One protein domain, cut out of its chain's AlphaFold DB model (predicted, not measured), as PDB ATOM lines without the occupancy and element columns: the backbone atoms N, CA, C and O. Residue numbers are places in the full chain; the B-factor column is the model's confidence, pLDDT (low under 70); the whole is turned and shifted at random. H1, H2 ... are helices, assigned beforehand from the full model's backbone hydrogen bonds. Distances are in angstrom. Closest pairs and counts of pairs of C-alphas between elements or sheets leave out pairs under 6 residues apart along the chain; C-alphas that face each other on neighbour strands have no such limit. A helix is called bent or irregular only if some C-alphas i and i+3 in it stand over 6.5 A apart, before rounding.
ATOM      1  N   VAL A   3       3.286 -53.273-157.605       89.25
ATOM      2  CA  VAL A   3       3.709 -51.981-158.173       89.25
ATOM      3  C   VAL A   3       4.954 -52.076-159.077       89.25
ATOM      4  O   VAL A   3       4.880 -51.586-160.202       89.25
ATOM      5  N   PRO A   4       6.074 -52.720-158.682       88.56
ATOM      6  CA  PRO A   4       7.242 -52.836-159.561       88.56
ATOM      7  C   PRO A   4       6.958 -53.658-160.829       88.56
ATOM      8  O   PRO A   4       7.424 -53.293-161.904       88.56
ATOM      9  N   LEU A   5       6.137 -54.711-160.736       84.56
ATOM     10  CA  LEU A   5       5.722 -55.506-161.899       84.56
ATOM     11  C   LEU A   5       4.851 -54.684-162.864       84.56
ATOM     12  O   LEU A   5       5.028 -54.749-164.081       84.56
ATOM     13  N   ALA A   6       3.945 -53.858-162.333       86.62
ATOM     14  CA  ALA A   6       3.129 -52.952-163.137       86.62
ATOM     15  C   ALA A   6       3.987 -51.906-163.869       86.62
ATOM     16  O   ALA A   6       3.825 -51.709-165.069       86.62
ATOM     17  N   LEU A   7       4.949 -51.281-163.186       89.50
ATOM     18  CA  LEU A   7       5.848 -50.308-163.817       89.50
ATOM     19  C   LEU A   7       6.700 -50.943-164.921       89.50
ATOM     20  O   LEU A   7       6.847 -50.366-165.997       89.50
ATOM     21  N   MET A   8       7.212 -52.149-164.678       85.75
ATOM     22  CA  MET A   8       8.057 -52.849-165.638       85.75
ATOM     23  C   MET A   8       7.281 -53.249-166.903       85.75
ATOM     24  O   MET A   8       7.764 -53.048-168.018       85.75
ATOM     25  N   THR A   9       6.046 -53.739-166.752       85.25
ATOM     26  CA  THR A   9       5.180 -54.074-167.898       85.25
ATOM     27  C   THR A   9       4.742 -52.837-168.681       85.25
ATOM     28  O   THR A   9       4.702 -52.883-169.910       85.25
ATOM     29  N   ILE A  10       4.459 -51.715-168.011       87.31
ATOM     30  CA  ILE A  10       4.133 -50.447-168.680       87.31
ATOM     31  C   ILE A  10       5.330 -49.959-169.502       87.31
ATOM     32  O   ILE A  10       5.173 -49.701-170.694       87.31
ATOM     33  N   ALA A  11       6.522 -49.903-168.904       84.69
ATOM     34  CA  ALA A  11       7.734 -49.455-169.586       84.69
ATOM     35  C   ALA A  11       8.051 -50.315-170.819       84.69
ATOM     36  O   ALA A  11       8.285 -49.785-171.906       84.69
ATOM     37  N   PHE A  12       7.979 -51.643-170.680       82.44
ATOM     38  CA  PHE A  12       8.197 -52.566-171.793       82.44
ATOM     39  C   PHE A  12       7.199 -52.336-172.939       82.44
ATOM     40  O   PHE A  12       7.590 -52.256-174.104       82.44
ATOM     41  N   ARG A  13       5.912 -52.149-172.621       79.06
ATOM     42  CA  ARG A  13       4.864 -51.888-173.623       79.06
ATOM     43  C   ARG A  13       5.041 -50.550-174.331       79.06
ATOM     44  O   ARG A  13       4.781 -50.470-175.529       79.06
ATOM     45  N   SER A  14       5.494 -49.514-173.630       78.69
ATOM     46  CA  SER A  14       5.782 -48.210-174.234       78.69
ATOM     47  C   SER A  14       6.918 -48.298-175.258       78.69
ATOM     48  O   SER A  14       6.789 -47.773-176.362       78.69
ATOM     49  N   ALA A  38      -7.621 -50.622-195.903       75.50
ATOM     50  CA  ALA A  38      -8.144 -51.577-194.924       75.50
ATOM     51  C   ALA A  38      -7.625 -53.005-195.161       75.50
ATOM     52  O   ALA A  38      -7.161 -53.654-194.224       75.50
ATOM     53  N   SER A  39      -7.633 -53.478-196.411       76.75
ATOM     54  CA  SER A  39      -7.120 -54.808-196.762       76.75
ATOM     55  C   SER A  39      -5.626 -54.914-196.474       76.75
ATOM     56  O   SER A  39      -5.190 -55.870-195.843       76.75
ATOM     57  N   MET A  40      -4.843 -53.901-196.850       71.50
ATOM     58  CA  MET A  40      -3.402 -53.880-196.594       71.50
ATOM     59  C   MET A  40      -3.093 -53.912-195.089       71.50
ATOM     60  O   MET A  40      -2.276 -54.718-194.650       71.50
ATOM     61  N   TYR A  41      -3.813 -53.123-194.284       73.06
ATOM     62  CA  TYR A  41      -3.693 -53.156-192.824       73.06
ATOM     63  C   TYR A  41      -4.050 -54.532-192.237       73.06
ATOM     64  O   TYR A  41      -3.353 -55.030-191.357       73.06
ATOM     65  N   SER A  42      -5.087 -55.187-192.771       79.94
ATOM     66  CA  SER A  42      -5.503 -56.519-192.314       79.94
ATOM     67  C   SER A  42      -4.423 -57.587-192.539       79.94
ATOM     68  O   SER A  42      -4.186 -58.410-191.656       79.94
ATOM     69  N   TYR A  43      -3.701 -57.520-193.666       77.69
ATOM     70  CA  TYR A  43      -2.577 -58.415-193.947       77.69
ATOM     71  C   TYR A  43      -1.420 -58.204-192.972       77.69
ATOM     72  O   TYR A  43      -0.846 -59.178-192.490       77.69
ATOM     73  N   PHE A  44      -1.101 -56.953-192.638       77.06
ATOM     74  CA  PHE A  44      -0.050 -56.665-191.665       77.06
ATOM     75  C   PHE A  44      -0.393 -57.211-190.279       77.06
ATOM     76  O   PHE A  44       0.427 -57.907-189.688       77.06
ATOM     77  N   CYS A  45      -1.618 -56.988-189.795       77.25
ATOM     78  CA  CYS A  45      -2.058 -57.545-188.514       77.25
ATOM     79  C   CYS A  45      -2.054 -59.082-188.513       77.25
ATOM     80  O   CYS A  45      -1.669 -59.701-187.520       77.25
ATOM     81  N   ALA A  46      -2.447 -59.711-189.626       81.94
ATOM     82  CA  ALA A  46      -2.399 -61.162-189.760       81.94
ATOM     83  C   ALA A  46      -0.957 -61.682-189.649       81.94
ATOM     84  O   ALA A  46      -0.697 -62.603-188.878       81.94
ATOM     85  N   ILE A  47      -0.007 -61.050-190.341       78.75
ATOM     86  CA  ILE A  47       1.406 -61.448-190.311       78.75
ATOM     87  C   ILE A  47       2.034 -61.194-188.936       78.75
ATOM     88  O   ILE A  47       2.838 -62.000-188.489       78.75
ATOM     89  N   GLU A  48       1.661 -60.116-188.247       75.12
ATOM     90  CA  GLU A  48       2.178 -59.796-186.909       75.12
ATOM     91  C   GLU A  48       1.678 -60.778-185.836       75.12
ATOM     92  O   GLU A  48       2.420 -61.150-184.926       75.12
ATOM     93  N   SER A  49       0.431 -61.248-185.953       77.75
ATOM     94  CA  SER A  49      -0.160 -62.159-184.965       77.75
ATOM     95  C   SER A  49       0.404 -63.584-185.022       77.75
ATOM     96  O   SER A  49       0.556 -64.219-183.977       77.75
ATOM     97  N   VAL A  50       0.775 -64.077-186.209       83.06
ATOM     98  CA  VAL A  50       1.266 -65.451-186.408       83.06
ATOM     99  C   VAL A  50       2.513 -65.758-185.551       83.06
ATOM    100  O   VAL A  50       2.460 -66.701-184.760       83.06
ATOM    101  N   PRO A  51       3.608 -64.969-185.594       76.75
ATOM    102  CA  PRO A  51       4.779 -65.181-184.742       76.75
ATOM    103  C   PRO A  51       4.470 -65.121-183.244       76.75
ATOM    104  O   PRO A  51       5.070 -65.865-182.470       76.75
ATOM    105  N   SER A  52       3.520 -64.274-182.827       80.75
ATOM    106  CA  SER A  52       3.149 -64.141-181.414       80.75
ATOM    107  C   SER A  52       2.564 -65.435-180.850       80.75
ATOM    108  O   SER A  52       2.794 -65.742-179.682       80.75
ATOM    109  N   SER A  53       1.827 -66.201-181.657       84.81
ATOM    110  CA  SER A  53       1.264 -67.487-181.233       84.81
ATOM    111  C   SER A  53       2.326 -68.580-181.117       84.81
ATOM    112  O   SER A  53       2.259 -69.408-180.212       84.81
ATOM    113  N   PHE A  54       3.337 -68.567-181.988       83.94
ATOM    114  CA  PHE A  54       4.424 -69.551-181.953       83.94
ATOM    115  C   PHE A  54       5.507 -69.227-180.928       83.94
ATOM    116  O   PHE A  54       6.306 -70.100-180.589       83.94
ATOM    117  N   ALA A  55       5.518 -68.002-180.398       81.00
ATOM    118  CA  ALA A  55       6.562 -67.540-179.502       81.00
ATOM    119  C   ALA A  55       6.721 -68.436-178.255       81.00
ATOM    120  O   ALA A  55       7.819 -68.881-177.924       81.00
ATOM    121  N   GLY A  56       5.602 -68.771-177.603       79.88
ATOM    122  CA  GLY A  56       5.599 -69.633-176.417       79.88
ATOM    123  C   GLY A  56       6.017 -71.082-176.698       79.88
ATOM    124  O   GLY A  56       6.605 -71.735-175.838       79.88
ATOM    125  N   TYR A  57       5.764 -71.581-177.908       84.12
ATOM    126  CA  TYR A  57       6.171 -72.928-178.309       84.12
ATOM    127  C   TYR A  57       7.671 -72.987-178.614       84.12
ATOM    128  O   TYR A  57       8.372 -73.860-178.113       84.12
ATOM    129  N   LEU A  58       8.179 -72.018-179.381       81.44
ATOM    130  CA  LEU A  58       9.591 -71.939-179.753       81.44
ATOM    131  C   LEU A  58      10.503 -71.749-178.538       81.44
ATOM    132  O   LEU A  58      11.522 -72.429-178.458       81.44
ATOM    133  N   VAL A  59      10.140 -70.887-177.576       81.56
ATOM    134  CA  VAL A  59      10.952 -70.705-176.356       81.56
ATOM    135  C   VAL A  59      11.052 -71.999-175.555       81.56
ATOM    136  O   VAL A  59      12.142 -72.378-175.137       81.56
ATOM    137  N   SER A  60       9.924 -72.694-175.392       78.50
ATOM    138  CA  SER A  60       9.846 -73.942-174.632       78.50
ATOM    139  C   SER A  60      10.646 -75.042-175.327       78.50
ATOM    140  O   SER A  60      11.454 -75.713-174.693       78.50
ATOM    141  N   TYR A  61      10.512 -75.152-176.650       82.06
ATOM    142  CA  TYR A  61      11.260 -76.115-177.453       82.06
ATOM    143  C   TYR A  61      12.775 -75.874-177.405       82.06
ATOM    144  O   TYR A  61      13.552 -76.816-177.249       82.06
ATOM    145  N   ILE A  62      13.214 -74.615-177.503       77.94
ATOM    146  CA  ILE A  62      14.637 -74.263-177.412       77.94
ATOM    147  C   ILE A  62      15.165 -74.573-176.007       77.94
ATOM    148  O   ILE A  62      16.225 -75.185-175.893       77.94
ATOM    149  N   ALA A  63      14.432 -74.215-174.951       75.88
ATOM    150  CA  ALA A  63      14.838 -74.489-173.573       75.88
ATOM    151  C   ALA A  63      14.995 -75.999-173.296       75.88
ATOM    152  O   ALA A  63      15.989 -76.419-172.703       75.88
ATOM    153  N   GLU A  64      14.065 -76.824-173.786       75.69
ATOM    154  CA  GLU A  64      14.130 -78.283-173.646       75.69
ATOM    155  C   GLU A  64      15.283 -78.898-174.453       75.69
ATOM    156  O   GLU A  64      16.026 -79.733-173.933       75.69
ATOM    157  N   HIS A  65      15.463 -78.487-175.714       70.62
ATOM    158  CA  HIS A  65      16.398 -79.154-176.624       70.62
ATOM    159  C   HIS A  65      17.855 -78.694-176.481       70.62
ATOM    160  O   HIS A  65      18.762 -79.500-176.674       70.62
ATOM    161  N   SER A  66      18.100 -77.420-176.156       64.19
ATOM    162  CA  SER A  66      19.467 -76.871-176.100       64.19
ATOM    163  C   SER A  66      20.110 -76.920-174.714       64.19
ATOM    164  O   SER A  66      21.331 -77.005-174.630       64.19
ATOM    165  N   TYR A  67      19.313 -76.949-173.642       60.91
ATOM    166  CA  TYR A  67      19.832 -76.906-172.271       60.91
ATOM    167  C   TYR A  67      19.378 -78.067-171.384       60.91
ATOM    168  O   TYR A  67      19.781 -78.154-170.229       60.91
ATOM    169  N   GLY A  68      18.565 -78.987-171.912       62.09
ATOM    170  CA  GLY A  68      18.137 -80.166-171.165       62.09
ATOM    171  C   GLY A  68      17.212 -79.839-169.996       62.09
ATOM    172  O   GLY A  68      17.229 -80.575-169.010       62.09
ATOM    173  N   PHE A  69      16.414 -78.765-170.115       60.88
ATOM    174  CA  PHE A  69      15.410 -78.380-169.126       60.88
ATOM    175  C   PHE A  69      14.480 -79.568-168.858       60.88
ATOM    176  O   PHE A  69      13.577 -79.888-169.634       60.88
ATOM    177  N   LYS A  70      14.719 -80.268-167.750       59.75
ATOM    178  CA  LYS A  70      13.815 -81.300-167.255       59.75
ATOM    179  C   LYS A  70      12.746 -80.527-166.521       59.75
ATOM    180  O   LYS A  70      13.013 -80.085-165.413       59.75
ATOM    181  N   GLY A  71      11.569 -80.341-167.117       55.56
ATOM    182  CA  GLY A  71      10.407 -79.691-166.495       55.56
ATOM    183  C   GLY A  71       9.895 -80.426-165.247       55.56
ATOM    184  O   GLY A  71       8.752 -80.872-165.192       55.56
ATOM    185  N   THR A  72      10.745 -80.603-164.238       52.44
ATOM    186  CA  THR A  72      10.448 -81.242-162.969       52.44
ATOM    187  C   THR A  72       9.799 -80.196-162.071       52.44
ATOM    188  O   THR A  72      10.359 -79.660-161.121       52.44
ATOM    189  N   THR A  73       8.540 -79.903-162.382       48.12
ATOM    190  CA  THR A  73       7.620 -79.123-161.537       48.12
ATOM    191  C   THR A  73       7.148 -79.938-160.322       48.12
ATOM    192  O   THR A  73       6.058 -79.740-159.796       48.12
ATOM    193  N   GLY A  74       7.952 -80.897-159.873       47.16
ATOM    194  CA  GLY A  74       7.669 -81.752-158.739       47.16
ATOM    195  C   GLY A  74       8.983 -82.066-158.062       47.16
ATOM    196  O   GLY A  74       9.842 -82.706-158.651       47.16
ATOM    197  N   SER A  75       9.138 -81.581-156.834       46.78
ATOM    198  CA  SER A  75      10.180 -81.990-155.897       46.78
ATOM    199  C   SER A  75      10.444 -83.489-156.027       46.78
ATOM    200  O   SER A  75       9.606 -84.281-155.601       46.78
ATOM    201  N   ASN A  76      11.574 -83.871-156.630       51.34
ATOM    202  CA  ASN A  76      12.032 -85.255-156.631       51.34
ATOM    203  C   ASN A  76      12.214 -85.655-155.159       51.34
ATOM    204  O   ASN A  76      13.095 -85.096-154.494       51.34
ATOM    205  N   PRO A  77      11.381 -86.559-154.614       47.62
ATOM    206  CA  PRO A  77      11.488 -86.961-153.224       47.62
ATOM    207  C   PRO A  77      12.703 -87.887-153.118       47.62
ATOM    208  O   PRO A  77      12.595 -89.090-153.325       47.62
ATOM    209  N   GLY A  78      13.884 -87.306-152.896       56.75
ATOM    210  CA  GLY A  78      15.137 -88.059-152.782       56.75
ATOM    211  C   GLY A  78      16.423 -87.303-153.123       56.75
ATOM    212  O   GLY A  78      17.494 -87.854-152.902       56.75
ATOM    213  N   VAL A  79      16.353 -86.071-153.641       59.72
ATOM    214  CA  VAL A  79      17.546 -85.275-153.992       59.72
ATOM    215  C   VAL A  79      17.953 -84.385-152.815       59.72
ATOM    216  O   VAL A  79      17.103 -83.730-152.207       59.72
ATOM    217  N   ASN A  80      19.245 -84.358-152.475       68.44
ATOM    218  CA  ASN A  80      19.759 -83.529-151.386       68.44
ATOM    219  C   ASN A  80      19.509 -82.040-151.678       68.44
ATOM    220  O   ASN A  80      19.588 -81.597-152.824       68.44
ATOM    221  N   GLY A  81      19.258 -81.235-150.639       64.69
ATOM    222  CA  GLY A  81      18.927 -79.810-150.801       64.69
ATOM    223  C   GLY A  81      19.960 -79.004-151.606       64.69
ATOM    224  O   GLY A  81      19.576 -78.078-152.316       64.69
ATOM    225  N   ALA A  82      21.241 -79.390-151.558       70.62
ATOM    226  CA  ALA A  82      22.316 -78.757-152.327       70.62
ATOM    227  C   ALA A  82      22.256 -79.077-153.836       70.62
ATOM    228  O   ALA A  82      22.374 -78.175-154.660       70.62
ATOM    229  N   GLU A  83      22.000 -80.336-154.205       69.06
ATOM    230  CA  GLU A  83      21.869 -80.771-155.606       69.06
ATOM    231  C   GLU A  83      20.620 -80.159-156.260       69.06
ATOM    232  O   GLU A  83      20.647 -79.749-157.418       69.06
ATOM    233  N   TYR A  84      19.542 -80.006-155.484       69.38
ATOM    234  CA  TYR A  84      18.327 -79.331-155.931       69.38
ATOM    235  C   TYR A  84      18.548 -77.836-156.211       69.38
ATOM    236  O   TYR A  84      17.988 -77.297-157.165       69.38
ATOM    237  N   GLN A  85      19.362 -77.146-155.404       72.06
ATOM    238  CA  GLN A  85      19.684 -75.737-155.649       72.06
ATOM    239  C   GLN A  85      20.535 -75.550-156.906       72.06
ATOM    240  O   GLN A  85      20.278 -74.609-157.653       72.06
ATOM    241  N   GLN A  86      21.493 -76.445-157.154       74.81
ATOM    242  CA  GLN A  86      22.356 -76.367-158.331       74.81
ATOM    243  C   GLN A  86      21.578 -76.639-159.625       74.81
ATOM    244  O   GLN A  86      21.635 -75.832-160.546       74.81
ATOM    245  N   GLN A  87      20.720 -77.667-159.645       71.94
ATOM    246  CA  GLN A  87      19.871 -77.945-160.808       71.94
ATOM    247  C   GLN A  87      18.928 -76.774-161.141       71.94
ATOM    248  O   GLN A  87      18.717 -76.449-162.305       71.94
ATOM    249  N   ARG A  88      18.398 -76.082-160.124       72.81
ATOM    250  CA  ARG A  88      17.562 -74.892-160.340       72.81
ATOM    251  C   ARG A  88      18.325 -73.703-160.912       72.81
ATOM    252  O   ARG A  88      17.701 -72.878-161.572       72.81
ATOM    253  N   GLN A  89      19.612 -73.563-160.603       76.31
ATOM    254  CA  GLN A  89      20.443 -72.508-161.181       76.31
ATOM    255  C   GLN A  89      20.694 -72.798-162.660       76.31
ATOM    256  O   GLN A  89      20.427 -71.932-163.489       76.31
ATOM    257  N   ASP A  90      21.050 -74.041-162.987       77.25
ATOM    258  CA  ASP A  90      21.263 -74.481-164.368       77.25
ATOM    259  C   ASP A  90      19.990 -74.305-165.224       77.25
ATOM    260  O   ASP A  90      20.047 -73.787-166.341       77.25
ATOM    261  N   ASP A  91      18.818 -74.644-164.674       76.00
ATOM    262  CA  ASP A  91      17.515 -74.464-165.329       76.00
ATOM    263  C   ASP A  91      17.163 -72.978-165.573       76.00
ATOM    264  O   ASP A  91      16.539 -72.627-166.581       76.00
ATOM    265  N   VAL A  92      17.538 -72.083-164.652       81.75
ATOM    266  CA  VAL A  92      17.313 -70.633-164.792       81.75
ATOM    267  C   VAL A  92      18.249 -70.037-165.839       81.75
ATOM    268  O   VAL A  92      17.812 -69.202-166.640       81.75
ATOM    269  N   ASP A  93      19.505 -70.469-165.864       82.31
ATOM    270  CA  ASP A  93      20.502 -69.998-166.826       82.31
ATOM    271  C   ASP A  93      20.139 -70.439-168.250       82.31
ATOM    272  O   ASP A  93      20.123 -69.620-169.176       82.31
ATOM    273  N   ALA A  94      19.705 -71.690-168.400       78.31
ATOM    274  CA  ALA A  94      19.138 -72.252-169.620       78.31
ATOM    275  C   ALA A  94      17.976 -71.422-170.187       78.31
ATOM    276  O   ALA A  94      17.971 -71.017-171.356       78.31
ATOM    277  N   LEU A  95      16.979 -71.135-169.345       79.50
ATOM    278  CA  LEU A  95      15.806 -70.363-169.744       79.50
ATOM    279  C   LEU A  95      16.185 -68.924-170.108       79.50
ATOM    280  O   LEU A  95      15.666 -68.365-171.078       79.50
ATOM    281  N   THR A  96      17.105 -68.328-169.350       85.00
ATOM    282  CA  THR A  96      17.597 -66.970-169.598       85.00
ATOM    283  C   THR A  96      18.288 -66.883-170.955       85.00
ATOM    284  O   THR A  96      18.056 -65.930-171.706       85.00
ATOM    285  N   GLU A  97      19.095 -67.879-171.319       82.25
ATOM    286  CA  GLU A  97      19.773 -67.879-172.608       82.25
ATOM    287  C   GLU A  97      18.816 -68.105-173.786       82.25
ATOM    288  O   GLU A  97      18.900 -67.385-174.790       82.25
ATOM    289  N   ALA A  98      17.834 -68.996-173.634       82.56
ATOM    290  CA  ALA A  98      16.773 -69.184-174.622       82.56
ATOM    291  C   ALA A  98      15.958 -67.892-174.843       82.56
ATOM    292  O   ALA A  98      15.750 -67.467-175.984       82.56
ATOM    293  N   LEU A  99      15.559 -67.208-173.763       82.25
ATOM    294  CA  LEU A  99      14.831 -65.933-173.822       82.25
ATOM    295  C   LEU A  99      15.657 -64.812-174.465       82.25
ATOM    296  O   LEU A  99      15.112 -63.996-175.215       82.25
ATOM    297  N   LYS A 100      16.970 -64.777-174.203       83.25
ATOM    298  CA  LYS A 100      17.903 -63.818-174.808       83.25
ATOM    299  C   LYS A 100      17.929 -63.978-176.327       83.25
ATOM    300  O   LYS A 100      17.714 -63.002-177.043       83.25
ATOM    301  N   ILE A 101      18.132 -65.199-176.826       83.50
ATOM    302  CA  ILE A 101      18.159 -65.487-178.271       83.50
ATOM    303  C   ILE A 101      16.803 -65.155-178.902       83.50
ATOM    304  O   ILE A 101      16.736 -64.460-179.915       83.50
ATOM    305  N   MET A 102      15.717 -65.572-178.255       81.06
ATOM    306  CA  MET A 102      14.363 -65.328-178.733       81.06
ATOM    307  C   MET A 102      13.967 -63.851-178.762       81.06
ATOM    308  O   MET A 102      13.118 -63.467-179.560       81.06
ATOM    309  N   SER A 103      14.579 -63.018-177.923       81.19
ATOM    310  CA  SER A 103      14.375 -61.569-177.944       81.19
ATOM    311  C   SER A 103      15.258 -60.889-178.987       81.19
ATOM    312  O   SER A 103      14.815 -59.958-179.645       81.19
ATOM    313  N   LEU A 104      16.489 -61.356-179.205       82.19
ATOM    314  CA  LEU A 104      17.378 -60.760-180.206       82.19
ATOM    315  C   LEU A 104      16.852 -60.942-181.636       82.19
ATOM    316  O   LEU A 104      16.895 -59.993-182.415       82.19
ATOM    317  N   VAL A 105      16.288 -62.110-181.959       80.88
ATOM    318  CA  VAL A 105      15.736 -62.425-183.291       80.88
ATOM    319  C   VAL A 105      14.678 -61.419-183.781       80.88
ATOM    320  O   VAL A 105      14.829 -60.911-184.895       80.88
ATOM    321  N   PRO A 106      13.612 -61.087-183.027       77.69
ATOM    322  CA  PRO A 106      12.625 -60.104-183.458       77.69
ATOM    323  C   PRO A 106      13.223 -58.702-183.553       77.69
ATOM    324  O   PRO A 106      12.909 -58.001-184.507       77.69
ATOM    325  N   TRP A 107      14.145 -58.309-182.665       79.19
ATOM    326  CA  TRP A 107      14.828 -57.016-182.781       79.19
ATOM    327  C   TRP A 107      15.663 -56.922-184.063       79.19
ATOM    328  O   TRP A 107      15.516 -55.960-184.816       79.19
ATOM    329  N   THR A 108      16.480 -57.933-184.374       79.38
ATOM    330  CA  THR A 108      17.262 -57.964-185.620       79.38
ATOM    331  C   THR A 108      16.365 -58.044-186.847       79.38
ATOM    332  O   THR A 108      16.617 -57.367-187.838       79.38
ATOM    333  N   THR A 109      15.280 -58.818-186.776       77.12
ATOM    334  CA  THR A 109      14.302 -58.932-187.864       77.12
ATOM    335  C   THR A 109      13.611 -57.594-188.108       77.12
ATOM    336  O   THR A 109      13.511 -57.166-189.256       77.12
ATOM    337  N   CYS A 110      13.214 -56.881-187.051       75.19
ATOM    338  CA  CYS A 110      12.685 -55.526-187.149       75.19
ATOM    339  C   CYS A 110      13.702 -54.584-187.794       75.19
ATOM    340  O   CYS A 110      13.348 -53.906-188.753       75.19
ATOM    341  N   PHE A 111      14.959 -54.566-187.343       78.88
ATOM    342  CA  PHE A 111      16.000 -53.728-187.950       78.88
ATOM    343  C   PHE A 111      16.216 -54.039-189.436       78.88
ATOM    344  O   PHE A 111      16.288 -53.117-190.246       78.88
ATOM    345  N   CYS A 112      16.257 -55.319-189.814       78.94
ATOM    346  CA  CYS A 112      16.375 -55.738-191.208       78.94
ATOM    347  C   CYS A 112      15.168 -55.291-192.040       78.94
ATOM    348  O   CYS A 112      15.349 -54.716-193.108       78.94
ATOM    349  N   ILE A 113      13.942 -55.511-191.554       74.31
ATOM    350  CA  ILE A 113      12.714 -55.115-192.257       74.31
ATOM    351  C   ILE A 113      12.635 -53.592-192.390       74.31
ATOM    352  O   ILE A 113      12.381 -53.101-193.485       74.31
ATOM    353  N   TYR A 114      12.901 -52.833-191.323       70.94
ATOM    354  CA  TYR A 114      12.930 -51.370-191.382       70.94
ATOM    355  C   TYR A 114      14.011 -50.861-192.335       70.94
ATOM    356  O   TYR A 114      13.749 -49.942-193.108       70.94
ATOM    357  N   GLY A 115      15.193 -51.483-192.338       76.62
ATOM    358  CA  GLY A 115      16.244 -51.189-193.307       76.62
ATOM    359  C   GLY A 115      15.773 -51.434-194.741       76.62
ATOM    360  O   GLY A 115      15.836 -50.532-195.574       76.62
ATOM    361  N   LEU A 116      15.230 -52.622-195.023       73.00
ATOM    362  CA  LEU A 116      14.707 -52.989-196.342       73.00
ATOM    363  C   LEU A 116      13.570 -52.072-196.799       73.00
ATOM    364  O   LEU A 116      13.546 -51.685-197.967       73.00
ATOM    365  N   ILE A 117      12.662 -51.693-195.896       71.50
ATOM    366  CA  ILE A 117      11.603 -50.722-196.177       71.50
ATOM    367  C   ILE A 117      12.230 -49.374-196.496       71.50
ATOM    368  O   ILE A 117      11.898 -48.819-197.527       71.50
ATOM    369  N   HIS A 118      13.170 -48.866-195.701       72.06
ATOM    370  CA  HIS A 118      13.788 -47.567-195.967       72.06
ATOM    371  C   HIS A 118      14.507 -47.533-197.330       72.06
ATOM    372  O   HIS A 118      14.396 -46.557-198.068       72.06
ATOM    373  N   PHE A 119      15.183 -48.622-197.714       72.44
ATOM    374  CA  PHE A 119      15.807 -48.744-199.036       72.44
ATOM    375  C   PHE A 119      14.786 -48.886-200.176       72.44
ATOM    376  O   PHE A 119      14.939 -48.261-201.227       72.44
ATOM    377  N   THR A 120      13.742 -49.695-199.990       69.06
ATOM    378  CA  THR A 120      12.734 -49.971-201.032       69.06
ATOM    379  C   THR A 120      11.747 -48.812-201.191       69.06
ATOM    380  O   THR A 120      11.319 -48.524-202.305       69.06
ATOM    381  N   TYR A 121      11.447 -48.096-200.107       64.44
ATOM    382  CA  TYR A 121      10.499 -46.983-200.033       64.44
ATOM    383  C   TYR A 121      10.895 -45.830-200.951       64.44
ATOM    384  O   TYR A 121      10.060 -45.346-201.707       64.44
ATOM    385  N   VAL A 122      12.177 -45.450-200.990       63.31
ATOM    386  CA  VAL A 122      12.653 -44.392-201.902       63.31
ATOM    387  C   VAL A 122      12.336 -44.743-203.362       63.31
ATOM    388  O   VAL A 122      11.855 -43.907-204.125       63.31
ATOM    389  N   ARG A 123      12.529 -46.013-203.735       62.66
ATOM    390  CA  ARG A 123      12.307 -46.517-205.096       62.66
ATOM    391  C   ARG A 123      10.825 -46.732-205.424       62.66
ATOM    392  O   ARG A 123      10.440 -46.624-206.589       62.66
ATOM    393  N   ASP A 124       9.996 -47.040-204.429       66.88
ATOM    394  CA  ASP A 124       8.559 -47.272-204.610       66.88
ATOM    395  C   ASP A 124       7.748 -45.963-204.622       66.88
ATOM    396  O   ASP A 124       6.808 -45.815-205.406       66.88
ATOM    397  N   VAL A 125       8.177 -44.950-203.861       66.00
ATOM    398  CA  VAL A 125       7.613 -43.591-203.911       66.00
ATOM    399  C   VAL A 125       7.808 -42.967-205.297       66.00
ATOM    400  O   VAL A 125       6.868 -42.386-205.843       66.00
ATOM    401  N   GLU A 126       8.979 -43.130-205.924       64.69
ATOM    402  CA  GLU A 126       9.211 -42.666-207.302       64.69
ATOM    403  C   GLU A 126       8.264 -43.335-208.308       64.69
ATOM    404  O   GLU A 126       7.668 -42.665-209.155       64.69
ATOM    405  N   ARG A 127       8.048 -44.652-208.198       65.44
ATOM    406  CA  ARG A 127       7.129 -45.383-209.088       65.44
ATOM    407  C   ARG A 127       5.668 -45.021-208.853       65.44
ATOM    408  O   ARG A 127       4.902 -44.943-209.815       65.44
ATOM    409  N   THR A 128       5.282 -44.785-207.603       64.25
ATOM    410  CA  THR A 128       3.915 -44.402-207.237       64.25
ATOM    411  C   THR A 128       3.596 -42.996-207.736       64.25
ATOM    412  O   THR A 128       2.545 -42.799-208.342       64.25
ATOM    413  N   LYS A 129       4.538 -42.046-207.628       64.19
ATOM    414  CA  LYS A 129       4.409 -40.704-208.226       64.19
ATOM    415  C   LYS A 129       4.227 -40.762-209.747       64.19
ATOM    416  O   LYS A 129       3.343 -40.095-210.281       64.19
ATOM    417  N   LEU A 130       4.986 -41.614-210.442       66.00
ATOM    418  CA  LEU A 130       4.856 -41.802-211.896       66.00
ATOM    419  C   LEU A 130       3.514 -42.434-212.305       66.00
ATOM    420  O   LEU A 130       2.952 -42.081-213.342       66.00
ATOM    421  N   ARG A 131       2.986 -43.370-211.507       64.56
ATOM    422  CA  ARG A 131       1.686 -44.020-211.754       64.56
ATOM    423  C   ARG A 131       0.505 -43.097-211.454       64.56
ATOM    424  O   ARG A 131      -0.426 -43.046-212.251       64.56
ATOM    425  N   MET A 132       0.568 -42.344-210.356       61.16
ATOM    426  CA  MET A 132      -0.442 -41.346-209.988       61.16
ATOM    427  C   MET A 132      -0.502 -40.207-211.011       61.16
ATOM    428  O   MET A 132      -1.593 -39.822-211.416       61.16
ATOM    429  N   GLY A 133       0.647 -39.729-211.511       60.47
ATOM    430  CA  GLY A 133       0.692 -38.713-212.569       60.47
ATOM    431  C   GLY A 133       0.051 -39.176-213.883       60.47
ATOM    432  O   GLY A 133      -0.697 -38.427-214.502       60.47
ATOM    433  N   LYS A 134       0.265 -40.440-214.280       59.66
ATOM    434  CA  LYS A 134      -0.404 -41.031-215.453       59.66
ATOM    435  C   LYS A 134      -1.905 -41.250-215.241       59.66
ATOM    436  O   LYS A 134      -2.677 -41.050-216.170       59.66
ATOM    437  N   GLY A 135      -2.319 -41.653-214.037       59.06
ATOM    438  CA  GLY A 135      -3.731 -41.837-213.690       59.06
ATOM    439  C   GLY A 135      -4.513 -40.521-213.643       59.06
ATOM    440  O   GLY A 135      -5.628 -40.464-214.149       59.06
ATOM    441  N   ALA A 136      -3.909 -39.458-213.101       57.72
ATOM    442  CA  ALA A 136      -4.492 -38.118-213.084       57.72
ATOM    443  C   ALA A 136      -4.629 -37.541-214.501       57.72
ATOM    444  O   ALA A 136      -5.702 -37.065-214.853       57.72
ATOM    445  N   ALA A 137      -3.597 -37.686-215.341       59.41
ATOM    446  CA  ALA A 137      -3.662 -37.278-216.744       59.41
ATOM    447  C   ALA A 137      -4.742 -38.047-217.529       59.41
ATOM    448  O   ALA A 137      -5.478 -37.441-218.296       59.41
ATOM    449  N   GLY A 138      -4.894 -39.358-217.300       57.94
ATOM    450  CA  GLY A 138      -5.950 -40.154-217.940       57.94
ATOM    451  C   GLY A 138      -7.366 -39.819-217.453       57.94
ATOM    452  O   GLY A 138      -8.318 -39.898-218.225       57.94
ATOM    453  N   PHE A 139      -7.520 -39.417-216.188       55.81
ATOM    454  CA  PHE A 139      -8.802 -38.951-215.653       55.81
ATOM    455  C   PHE A 139      -9.178 -37.566-216.201       55.81
ATOM    456  O   PHE A 139     -10.337 -37.327-216.535       55.81
ATOM    457  N   GLU A 140      -8.197 -36.674-216.356       57.66
ATOM    458  CA  GLU A 140      -8.383 -35.359-216.972       57.66
ATOM    459  C   GLU A 140      -8.722 -35.487-218.469       57.66
ATOM    460  O   GLU A 140      -9.661 -34.852-218.941       57.66
ATOM    461  N   GLU A 141      -8.065 -36.397-219.198       58.06
ATOM    462  CA  GLU A 141      -8.367 -36.676-220.610       58.06
ATOM    463  C   GLU A 141      -9.785 -37.246-220.806       58.06
ATOM    464  O   GLU A 141     -10.502 -36.850-221.724       58.06
ATOM    465  N   MET A 142     -10.236 -38.127-219.904       56.09
ATOM    466  CA  MET A 142     -11.600 -38.670-219.919       56.09
ATOM    467  C   MET A 142     -12.658 -37.638-219.494       56.09
ATOM    468  O   MET A 142     -13.784 -37.688-219.983       56.09
ATOM    469  N   SER A 143     -12.307 -36.687-218.622       54.81
ATOM    470  CA  SER A 143     -13.193 -35.589-218.212       54.81
ATOM    471  C   SER A 143     -13.319 -34.485-219.269       54.81
ATOM    472  O   SER A 143     -14.316 -33.765-219.266       54.81
ATOM    473  N   VAL A 144     -12.317 -34.317-220.137       58.91
ATOM    474  CA  VAL A 144     -12.291 -33.290-221.198       58.91
ATOM    475  C   VAL A 144     -12.748 -33.854-222.552       58.91
ATOM    476  O   VAL A 144     -13.049 -33.086-223.466       58.91
TER     477      VAL A 144
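This is residues 3 to 14 and 38 to 144 of the 151 residues of the protein "Hypothetical protein" of Lotharella globosa (UniProt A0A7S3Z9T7). One very long helix, H3, makes the length of the model and has a kink toward its far end; the bent helix H2 meets it at a slant through its second arm, H2b, near a long loop, while H2a and the short helix H1 do not reach it. The printed part has 119 residues with three named helices, in the order H1, H2, H3, and no named strand; the class is all helix. It is extended, with a radius of gyration of the C-alphas of 25.4 A and spans of 92 by 34 by 21 A.

H3, residues 81 to 144, has a kink of 40 degrees near residue 122. It is neither bent nor irregular, but only just: C-alphas 119 and 122 are 6.1 A apart. H2, residues 38 to 67, was assigned as one helix by its hydrogen bonds but is bent, with C-alphas 53 and 56 6.8 A apart. Its arms H2a, residues 38 to 53, and H2b, residues 56 to 67, stand at a shallow tilt of 34 degrees, only just short of steep. H2b and H3 form a helical hairpin: they touch, opposite ways at a steep tilt of 45 degrees, the closest C-alphas being those of Tyr 67 and Ala 94, 5.4 A apart. H3 touches H2b with residues 91 to 102 alone. H2a and H3 are apart. H1, residues 3 to 14, stands free and is apart from H2a, H2b and H3. Every O i to N i+4 pair is within hydrogen-bond range in H1 and H2b; in H2a 10 of 12 are, in H3 56 of 60.

H3 is 90.0 A long, from C-alpha 81 at (18.927, -79.810, -150.801) to C-alpha 144 at (-12.291, -33.290, -221.198). H2a is 23.0 A long, H2b 16.5 A and H1 16.6 A, the last beginning at C-alpha 3 (3.709, -51.981, -158.173).

The C-alphas of Gly 78 and Val 144, the two farthest apart, are 91.8 A apart. Residues 15 to 37 are not printed; C-alphas 14 and 38 are 25.2 A apart across this cut. H2 to H3 is a long link of 13 residues. Mean pLDDT of the printed part is 72.3; residues 66 to 81, 83 to 84 and 120 to 144 are under 70.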